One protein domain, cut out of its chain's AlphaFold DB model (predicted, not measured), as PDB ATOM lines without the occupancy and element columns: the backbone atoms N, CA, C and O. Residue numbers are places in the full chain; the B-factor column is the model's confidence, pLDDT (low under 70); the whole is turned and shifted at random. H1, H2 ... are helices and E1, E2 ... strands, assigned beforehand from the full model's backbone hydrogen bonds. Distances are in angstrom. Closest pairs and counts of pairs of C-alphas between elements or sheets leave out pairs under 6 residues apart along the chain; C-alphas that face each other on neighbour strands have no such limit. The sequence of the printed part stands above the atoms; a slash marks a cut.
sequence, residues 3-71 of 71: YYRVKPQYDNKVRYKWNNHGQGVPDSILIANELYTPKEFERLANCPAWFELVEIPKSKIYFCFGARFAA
ATOM      1  N   TYR A   3      47.662  14.394  -0.271       96.06
ATOM      2  CA  TYR A   3      46.359  14.090   0.306       96.06
ATOM      3  C   TYR A   3      45.562  15.371   0.522       96.06
ATOM      4  O   TYR A   3      46.128  16.449   0.678       96.06
ATOM      5  N   TYR A   4      44.244  15.231   0.564       96.69
ATOM      6  CA  TYR A   4      43.307  16.282   0.924       96.69
ATOM      7  C   TYR A   4      42.806  15.996   2.334       96.69
ATOM      8  O   TYR A   4      42.042  15.053   2.538       96.69
ATOM      9  N   ARG A   5      43.282  16.763   3.314       96.69
ATOM     10  CA  ARG A   5      42.879  16.623   4.714       96.69
ATOM     11  C   ARG A   5      41.614  17.429   4.975       96.69
ATOM     12  O   ARG A   5      41.530  18.580   4.559       96.69
ATOM     13  N   VAL A   6      40.639  16.851   5.666       96.38
ATOM     14  CA  VAL A   6      39.446  17.577   6.125       96.38
ATOM     15  C   VAL A   6      39.851  18.555   7.220       96.38
ATOM     16  O   VAL A   6      40.417  18.145   8.238       96.38
ATOM     17  N   LYS A   7      39.528  19.841   7.051       96.25
ATOM     18  CA  LYS A   7      39.771  20.831   8.107       96.25
ATOM     19  C   LYS A   7      38.882  20.515   9.321       96.25
ATOM     20  O   LYS A   7      37.679  20.322   9.135       96.25
ATOM     21  N   PRO A   8      39.412  20.546  10.559       94.81
ATOM     22  CA  PRO A   8      38.662  20.181  11.769       94.81
ATOM     23  C   PRO A   8      37.350  20.948  11.975       94.81
ATOM     24  O   PRO A   8      36.399  20.424  12.534       94.81
ATOM     25  N   GLN A   9      37.268  22.182  11.473       95.94
ATOM     26  CA  GLN A   9      36.068  23.024  11.546       95.94
ATOM     27  C   GLN A   9      34.848  22.481  10.772       95.94
ATOM     28  O   GLN A   9      33.751  23.027  10.900       95.94
ATOM     29  N   TYR A  10      35.029  21.457   9.936       94.44
ATOM     30  CA  TYR A  10      33.953  20.808   9.179       94.44
ATOM     31  C   TYR A  10      33.664  19.382   9.660       94.44
ATOM     32  O   TYR A  10      33.024  18.619   8.935       94.44
ATOM     33  N   ASP A  11      34.113  19.027  10.864       94.62
ATOM     34  CA  ASP A  11      33.772  17.753  11.492       94.62
ATOM     35  C   ASP A  11      32.255  17.560  11.608       94.62
ATOM     36  O   ASP A  11      31.507  18.523  11.804       94.62
ATOM     37  N   ASN A  12      31.796  16.317  11.465       93.44
ATOM     38  CA  ASN A  12      30.383  15.923  11.493       93.44
ATOM     39  C   ASN A  12      29.486  16.595  10.433       93.44
ATOM     40  O   ASN A  12      28.268  16.401  10.445       93.44
ATOM     41  N   LYS A  13      30.044  17.358   9.482       95.00
ATOM     42  CA  LYS A  13      29.264  17.862   8.344       95.00
ATOM     43  C   LYS A  13      28.945  16.748   7.362       95.00
ATOM     44  O   LYS A  13      29.690  15.784   7.231       95.00
ATOM     45  N   VAL A  14      27.857  16.915   6.615       94.88
ATOM     46  CA  VAL A  14      27.448  15.948   5.594       94.88
ATOM     47  C   VAL A  14      28.501  15.868   4.482       94.88
ATOM     48  O   VAL A  14      28.878  16.870   3.862       94.88
ATOM     49  N   ARG A  15      28.966  14.648   4.229       94.19
ATOM     50  CA  ARG A  15      29.764  14.272   3.069       94.19
ATOM     51  C   ARG A  15      28.826  14.003   1.901       94.19
ATOM     52  O   ARG A  15      27.915  13.182   2.013       94.19
ATOM     53  N   TYR A  16      29.085  14.664   0.781       94.94
ATOM     54  CA  TYR A  16      28.357  14.484  -0.465       94.94
ATOM     55  C   TYR A  16      29.253  13.807  -1.499       94.94
ATOM     56  O   TYR A  16      30.438  14.129  -1.614       94.94
ATOM     57  N   LYS A  17      28.683  12.901  -2.288       93.75
ATOM     58  CA  LYS A  17      29.349  12.268  -3.434       93.75
ATOM     59  C   LYS A  17      28.574  12.537  -4.712       93.75
ATOM     60  O   LYS A  17      27.357  12.699  -4.677       93.75
ATOM     61  N   TRP A  18      29.277  12.554  -5.837       92.75
ATOM     62  CA  TRP A  18      28.630  12.610  -7.144       92.75
ATOM     63  C   TRP A  18      27.938  11.282  -7.460       92.75
ATOM     64  O   TRP A  18      28.556  10.220  -7.371       92.75
ATOM     65  N   ASN A  19      26.662  11.336  -7.838       92.12
ATOM     66  CA  ASN A  19      25.964  10.196  -8.432       92.12
ATOM     67  C   ASN A  19      26.183  10.142  -9.961       92.12
ATOM     68  O   ASN A  19      26.752  11.056 -10.560       92.12
ATOM     69  N   ASN A  20      25.673   9.092 -10.614       90.06
ATOM     70  CA  ASN A  20      25.774   8.913 -12.073       90.06
ATOM     71  C   ASN A  20      25.049  10.000 -12.893       90.06
ATOM     72  O   ASN A  20      25.240  10.082 -14.101       90.06
ATOM     73  N   HIS A  21      24.225  10.827 -12.247       90.31
ATOM     74  CA  HIS A  21      23.497  11.938 -12.857       90.31
ATOM     75  C   HIS A  21      24.176  13.296 -12.606       90.31
ATOM     76  O   HIS A  21      23.596  14.331 -12.927       90.31
ATOM     77  N   GLY A  22      25.380  13.318 -12.015       88.25
ATOM     78  CA  GLY A  22      26.107  14.554 -11.716       88.25
ATOM     79  C   GLY A  22      25.497  15.375 -10.577       88.25
ATOM     80  O   GLY A  22      25.714  16.579 -10.503       88.25
ATOM     81  N   GLN A  23      24.726  14.748  -9.687       90.81
ATOM     82  CA  GLN A  23      24.133  15.392  -8.514       90.81
ATOM     83  C   GLN A  23      24.896  14.991  -7.247       90.81
ATOM     84  O   GLN A  23      25.287  13.831  -7.089       90.81
ATOM     85  N   GLY A  24      25.094  15.945  -6.334       91.69
ATOM     86  CA  GLY A  24      25.684  15.690  -5.022       91.69
ATOM     87  C   GLY A  24      24.665  15.039  -4.091       91.69
ATOM     88  O   GLY A  24      23.746  15.707  -3.622       91.69
ATOM     89  N   VAL A  25      24.828  13.748  -3.812       93.38
ATOM     90  CA  VAL A  25      23.963  13.000  -2.888       93.38
ATOM     91  C   VAL A  25      24.647  12.829  -1.530       93.38
ATOM     92  O   VAL A  25      25.865  12.623  -1.491       93.38
ATOM     93  N   PRO A  26      23.907  12.944  -0.411       93.56
ATOM     94  CA  PRO A  26      24.462  12.706   0.915       93.56
ATOM     95  C   PRO A  26      24.871  11.235   1.054       93.56
ATOM     96  O   PRO A  26      24.130  10.341   0.652       93.56
ATOM     97  N   ASP A  27      26.054  10.991   1.613       90.81
ATOM     98  CA  ASP A  27      26.647   9.650   1.722       90.81
ATOM     99  C   ASP A  27      27.020   9.298   3.168       90.81
ATOM    100  O   ASP A  27      26.694   8.216   3.646       90.81
ATOM    101  N   SER A  28      27.684  10.205   3.886       91.06
ATOM    102  CA  SER A  28      28.063  10.006   5.291       91.06
ATOM    103  C   SER A  28      28.355  11.347   5.968       91.06
ATOM    104  O   SER A  28      27.960  12.397   5.465       91.06
ATOM    105  N   ILE A  29      29.082  11.330   7.085       94.50
ATOM    106  CA  ILE A  29      29.715  12.516   7.667       94.50
ATOM    107  C   ILE A  29      31.172  12.659   7.205       94.50
ATOM    108  O   ILE A  29      31.799  11.678   6.797       94.50
ATOM    109  N   LEU A  30      31.687  13.885   7.260       94.62
ATOM    110  CA  LEU A  30      33.109  14.204   7.212       94.62
ATOM    111  C   LEU A  30      33.713  14.015   8.602       94.62
ATOM    112  O   LEU A  30      33.098  14.399   9.597       94.62
ATOM    113  N   ILE A  31      34.923  13.464   8.647       95.12
ATOM    114  CA  ILE A  31      35.667  13.248   9.886       95.12
ATOM    115  C   ILE A  31      36.845  14.223   9.925       95.12
ATOM    116  O   ILE A  31      37.612  14.323   8.962       95.12
ATOM    117  N   ALA A  32      37.006  14.947  11.029       95.38
ATOM    118  CA  ALA A  32      38.129  15.859  11.228       95.38
ATOM    119  C   ALA A  32      39.477  15.172  10.975       95.38
ATOM    120  O   ALA A  32      39.736  14.077  11.472       95.38
ATOM    121  N   ASN A  33      40.371  15.853  10.253       95.44
ATOM    122  CA  ASN A  33      41.712  15.371   9.909       95.44
ATOM    123  C   ASN A  33      41.760  14.103   9.041       95.44
ATOM    124  O   ASN A  33      42.855  13.595   8.782       95.44
ATOM    125  N   GLU A  34      40.622  13.609   8.553       96.12
ATOM    126  CA  GLU A  34      40.594  12.506   7.599       96.12
ATOM    127  C   GLU A  34      41.292  12.908   6.297       96.12
ATOM    128  O   GLU A  34      41.139  14.025   5.796       96.12
ATOM    129  N   LEU A  35      42.067  11.981   5.743       96.25
ATOM    130  CA  LEU A  35      42.850  12.160   4.532       96.25
ATOM    131  C   LEU A  35      42.174  11.477   3.349       96.25
ATOM    132  O   LEU A  35      42.026  10.256   3.319       96.25
ATOM    133  N   TYR A  36      41.913  12.235   2.296       95.25
ATOM    134  CA  TYR A  36      41.448  11.729   1.009       95.25
ATOM    135  C   TYR A  36      42.600  11.692   0.004       95.25
ATOM    136  O   TYR A  36      43.435  12.597  -0.051       95.25
ATOM    137  N   THR A  37      42.682  10.633  -0.799       95.44
ATOM    138  CA  THR A  37      43.560  10.618  -1.975       95.44
ATOM    139  C   THR A  37      42.985  11.533  -3.058       95.44
ATOM    140  O   THR A  37      41.782  11.804  -3.044       95.44
ATOM    141  N   PRO A  38      43.786  11.965  -4.047       94.19
ATOM    142  CA  PRO A  38      43.274  12.768  -5.156       94.19
ATOM    143  C   PRO A  38      42.071  12.139  -5.871       94.19
ATOM    144  O   PRO A  38      41.082  12.818  -6.110       94.19
ATOM    145  N   LYS A  39      42.096  10.818  -6.090       93.12
ATOM    146  CA  LYS A  39      40.998  10.088  -6.744       93.12
ATOM    147  C   LYS A  39      39.711  10.035  -5.920       93.12
ATOM    148  O   LYS A  39      38.625   9.976  -6.482       93.12
ATOM    149  N   GLU A  40      39.809   9.978  -4.594       93.31
ATOM    150  CA  GLU A  40      38.611  10.004  -3.746       93.31
ATOM    151  C   GLU A  40      38.072  11.420  -3.613       93.31
ATOM    152  O   GLU A  40      36.860  11.597  -3.615       93.31
ATOM    153  N   PHE A  41      38.960  12.413  -3.552       94.38
ATOM    154  CA  PHE A  41      38.586  13.818  -3.520       94.38
ATOM    155  C   PHE A  41      37.802  14.230  -4.776       94.38
ATOM    156  O   PHE A  41      36.772  14.881  -4.654       94.38
ATOM    157  N   GLU A  42      38.203  13.757  -5.960       92.56
ATOM    158  CA  GLU A  42      37.457  13.951  -7.219       92.56
ATOM    159  C   GLU A  42      36.016  13.410  -7.173       92.56
ATOM    160  O   GLU A  42      35.139  13.899  -7.884       92.56
ATOM    161  N   ARG A  43      35.747  12.404  -6.334       91.44
ATOM    162  CA  ARG A  43      34.409  11.809  -6.180       91.44
ATOM    163  C   ARG A  43      33.538  12.553  -5.170       91.44
ATOM    164  O   ARG A  43      32.339  12.274  -5.093       91.44
ATOM    165  N   LEU A  44      34.119  13.463  -4.389       93.88
ATOM    166  CA  LEU A  44      33.383  14.277  -3.432       93.88
ATOM    167  C   LEU A  44      32.721  15.456  -4.146       93.88
ATOM    168  O   LEU A  44      33.324  16.133  -4.974       93.88
ATOM    169  N   ALA A  45      31.477  15.724  -3.767       93.69
ATOM    170  CA  ALA A  45      30.713  16.891  -4.208       93.69
ATOM    171  C   ALA A  45      30.751  18.033  -3.169       93.69
ATOM    172  O   ALA A  45      29.978  18.986  -3.245       93.69
ATOM    173  N   ASN A  46      31.626  17.932  -2.162       93.50
ATOM    174  CA  ASN A  46      31.820  18.956  -1.138       93.50
ATOM    175  C   ASN A  46      32.666  20.131  -1.657       93.50
ATOM    176  O   ASN A  46      33.457  19.998  -2.586       93.50
ATOM    177  N   CYS A  47      32.546  21.287  -0.999       91.81
ATOM    178  CA  CYS A  47      33.347  22.463  -1.328       91.81
ATOM    179  C   CYS A  47      34.853  22.180  -1.127       91.81
ATOM    180  O   CYS A  47      35.253  21.838  -0.010       91.81
ATOM    181  N   PRO A  48      35.714  22.400  -2.143       92.62
ATOM    182  CA  PRO A  48      37.160  22.195  -2.025       92.62
ATOM    183  C   PRO A  48      37.816  22.975  -0.881       92.62
ATOM    184  O   PRO A  48      38.786  22.509  -0.292       92.62
ATOM    185  N   ALA A  49      37.260  24.134  -0.506       93.69
ATOM    186  CA  ALA A  49      37.769  24.968   0.584       93.69
ATOM    187  C   ALA A  49      37.692  24.297   1.971       93.69
ATOM    188  O   ALA A  49      38.316  24.781   2.926       93.69
ATOM    189  N   TRP A  50      36.924  23.211   2.098       95.44
ATOM    190  CA  TRP A  50      36.809  22.433   3.333       95.44
ATOM    191  C   TRP A  50      37.991  21.498   3.563       95.44
ATOM    192  O   TRP A  50      38.175  20.987   4.668       95.44
ATOM    193  N   PHE A  51      38.810  21.331   2.532       96.19
ATOM    194  CA  PHE A  51      39.976  20.480   2.542       96.19
ATOM    195  C   PHE A  51      41.237  21.334   2.462       96.19
ATOM    196  O   PHE A  51      41.232  22.477   1.997       96.19
ATOM    197  N   GLU A  52      42.331  20.780   2.946       96.19
ATOM    198  CA  GLU A  52      43.666  21.342   2.805       96.19
ATOM    199  C   GLU A  52      44.568  20.314   2.126       96.19
ATOM    200  O   GLU A  52      44.544  19.123   2.445       96.19
ATOM    201  N   LEU A  53      45.343  20.772   1.146       95.69
ATOM    202  CA  LEU A  53      46.299  19.919   0.459       95.69
ATOM    203  C   LEU A  53      47.522  19.742   1.359       95.69
ATOM    204  O   LEU A  53      48.198  20.714   1.689       95.69
ATOM    205  N   VAL A  54      47.812  18.502   1.729       95.69
ATOM    206  CA  VAL A  54      48.950  18.146   2.578       95.69
ATOM    207  C   VAL A  54      49.810  17.096   1.898       95.69
ATOM    208  O   VAL A  54      49.320  16.203   1.201       95.69
ATOM    209  N   GLU A  55      51.115  17.192   2.115       95.50
ATOM    210  CA  GLU A  55      52.060  16.182   1.675       95.50
ATOM    211  C   GLU A  55      52.520  15.348   2.866       95.50
ATOM    212  O   GLU A  55      53.194  15.837   3.768       95.50
ATOM    213  N   ILE A  56      52.128  14.074   2.873       93.56
ATOM    214  CA  ILE A  56      52.425  13.144   3.964       93.56
ATOM    215  C   ILE A  56      53.119  11.908   3.377       93.56
ATOM    216  O   ILE A  56      52.685  11.375   2.343       93.56
ATOM    217  N   PRO A  57      54.233  11.444   3.967       93.50
ATOM    218  CA  PRO A  57      54.860  10.196   3.558       93.50
ATOM    219  C   PRO A  57      53.955   9.010   3.909       93.50
ATOM    220  O   PRO A  57      53.320   8.987   4.958       93.50
ATOM    221  N   LYS A  58      53.924   7.987   3.050       89.25
ATOM    222  CA  LYS A  58      53.058   6.808   3.236       89.25
ATOM    223  C   LYS A  58      53.315   6.078   4.564       89.25
ATOM    224  O   LYS A  58      52.397   5.484   5.109       89.25
ATOM    225  N   SER A  59      54.539   6.160   5.093       93.31
ATOM    226  CA  SER A  59      54.925   5.595   6.393       93.31
ATOM    227  C   SER A  59      54.237   6.253   7.592       93.31
ATOM    228  O   SER A  59      54.180   5.642   8.650       93.31
ATOM    229  N   LYS A  60      53.710   7.472   7.431       93.88
ATOM    230  CA  LYS A  60      52.964   8.207   8.462       93.88
ATOM    231  C   LYS A  60      51.451   8.144   8.258       93.88
ATOM    232  O   LYS A  60      50.726   8.945   8.829       93.88
ATOM    233  N   ILE A  61      50.962   7.241   7.411       95.38
ATOM    234  CA  ILE A  61      49.527   7.051   7.207       95.38
ATOM    235  C   ILE A  61      49.083   5.833   7.999       95.38
ATOM    236  O   ILE A  61      49.631   4.746   7.825       95.38
ATOM    237  N   TYR A  62      48.050   6.005   8.814       94.75
ATOM    238  CA  TYR A  62      47.376   4.904   9.491       94.75
ATOM    239  C   TYR A  62      45.874   4.938   9.213       94.75
ATOM    240  O   TYR A  62      45.330   5.939   8.738       94.75
ATOM    241  N   PHE A  63      45.212   3.816   9.483       93.62
ATOM    242  CA  PHE A  63      43.772   3.671   9.331       93.62
ATOM    243  C   PHE A  63      43.120   3.507  10.700       93.62
ATOM    244  O   PHE A  63      43.588   2.721  11.521       93.62
ATOM    245  N   CYS A  64      42.025   4.223  10.930       92.12
ATOM    246  CA  CYS A  64      41.208   4.097  12.130       92.12
ATOM    247  C   CYS A  64      39.736   4.135  11.716       92.12
ATOM    248  O   CYS A  64      39.338   5.021  10.964       92.12
ATOM    249  N   PHE A  65      38.946   3.142  12.133       86.19
ATOM    250  CA  PHE A  65      37.520   3.024  11.783       86.19
ATOM    251  C   PHE A  65      37.211   3.165  10.275       86.19
ATOM    252  O   PHE A  65      36.197   3.734   9.886       86.19
ATOM    253  N   GLY A  66      38.096   2.660   9.408       87.94
ATOM    254  CA  GLY A  66      37.928   2.734   7.950       87.94
ATOM    255  C   GLY A  66      38.313   4.075   7.307       87.94
ATOM    256  O   GLY A  66      38.274   4.176   6.084       87.94
ATOM    257  N   ALA A  67      38.742   5.067   8.092       92.69
ATOM    258  CA  ALA A  67      39.237   6.363   7.624       92.69
ATOM    259  C   ALA A  67      40.773   6.448   7.711       92.69
ATOM    260  O   ALA A  67      41.401   5.738   8.502       92.69
ATOM    261  N   ARG A  68      41.392   7.301   6.880       95.12
ATOM    262  CA  ARG A  68      42.853   7.516   6.848       95.12
ATOM    263  C   ARG A  68      43.256   8.767   7.605       95.12
ATOM    264  O   ARG A  68      42.671   9.820   7.386       95.12
ATOM    265  N   PHE A  69      44.327   8.668   8.384       94.94
ATOM    266  CA  PHE A  69      44.857   9.763   9.196       94.94
ATOM    267  C   PHE A  69      46.382   9.842   9.112       94.94
ATOM    268  O   PHE A  69      47.046   8.916   8.636       94.94
ATOM    269  N   ALA A  70      46.921  10.974   9.560       93.94
ATOM    270  CA  ALA A  70      48.352  11.220   9.685       93.94
ATOM    271  C   ALA A  70      48.818  10.895  11.113       93.94
ATOM    272  O   ALA A  70      48.238  11.439  12.052       93.94
ATOM    273  N   ALA A  71      49.827  10.030  11.257       86.69
ATOM    274  CA  ALA A  71      50.509   9.707  12.517       86.69
ATOM    275  C   ALA A  71      51.601  10.722  12.876       86.69
ATOM    276  O   ALA A  71      52.238  11.284  11.947       86.69
TER     277      ALA A  71
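Overview. This is residues 3 to 71 of the 71 residues of an uncharacterized protein of uncultured Eubacterium sp (UniProt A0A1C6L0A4). An elongated body is built from three small two-stranded ladders: the hairpin E2 and E3 makes one end of its long axis, while the pair E1 and E4 and the hairpin E5 and E6 sit toward the other end. E1 is nearest the middle, between E4 and the unnamed residues 35 to 36, and the one short helix, H1, sits close to the beginning of E1. The 69 printed residues hold six named strands and one named helix in the order E1 E2 E3 H1 E4 E5 E6; the class is mostly strand, with under half of the residues in named elements, and each two-stranded sheet is antiparallel. The whole is compact, with a radius of gyration of the C-alphas of 11.9 A, and spans 37 by 23 by 22 A.

Arrangement. Start with E1, residues 3 to 6, and look for its antiparallel neighbour E4, residues 51 to 55, at 142 degrees. You will find N 5 and O 52 at 2.8 A and N 3 and O 54 at 2.9 A, both within hydrogen-bond range. Residues 4 to 5 of E1 also pair, antiparallel, with residues 35 to 36. Next look at E2, residues 14 to 18, and E3, residues 24 to 29, an antiparallel hairpin at 140 degrees, with N 15 and O 28 at 2.8 A. H1, residues 38 to 41, has its C-alpha of Pro 38 at 6.4 A from that of Tyr 3, the closest C-alphas of H1 and E1. H1 is too short for any O i to N i+4 pair; its one O i to N i+3 pair is within range. Last comes the antiparallel hairpin of E5, residues 61 to 64, and E6, residues 67 to 70, at 139 degrees, with N 64 and O 67 at 2.9 A. E1 and E6 are near each other, with 5 pairs of C-alphas within 10 A. Among the pairs that are apart are E2 and E5, E3 and E6, and E2 and E4.

Along the chain. Find C-alpha 3 at (46.359, 14.090, 0.306), where E1 begins. E2 runs 13.2 A from C-alpha 14 at (27.448, 15.948, 5.594) to C-alpha 18, and E3, the longest strand by residues, runs 13.7 A. E4 covers 12.9 A. E5 covers 10.1 A, and E6 runs 10.5 A to C-alpha 70 at (48.352, 11.220, 9.685).

Size, cuts and confidence. The two C-alphas farthest apart are those of His 21 and Ser 59, at 37.4 A. The printed part has no cut, and no link is long. The mean pLDDT of the printed part is 93.6, and no printed residue is under 70.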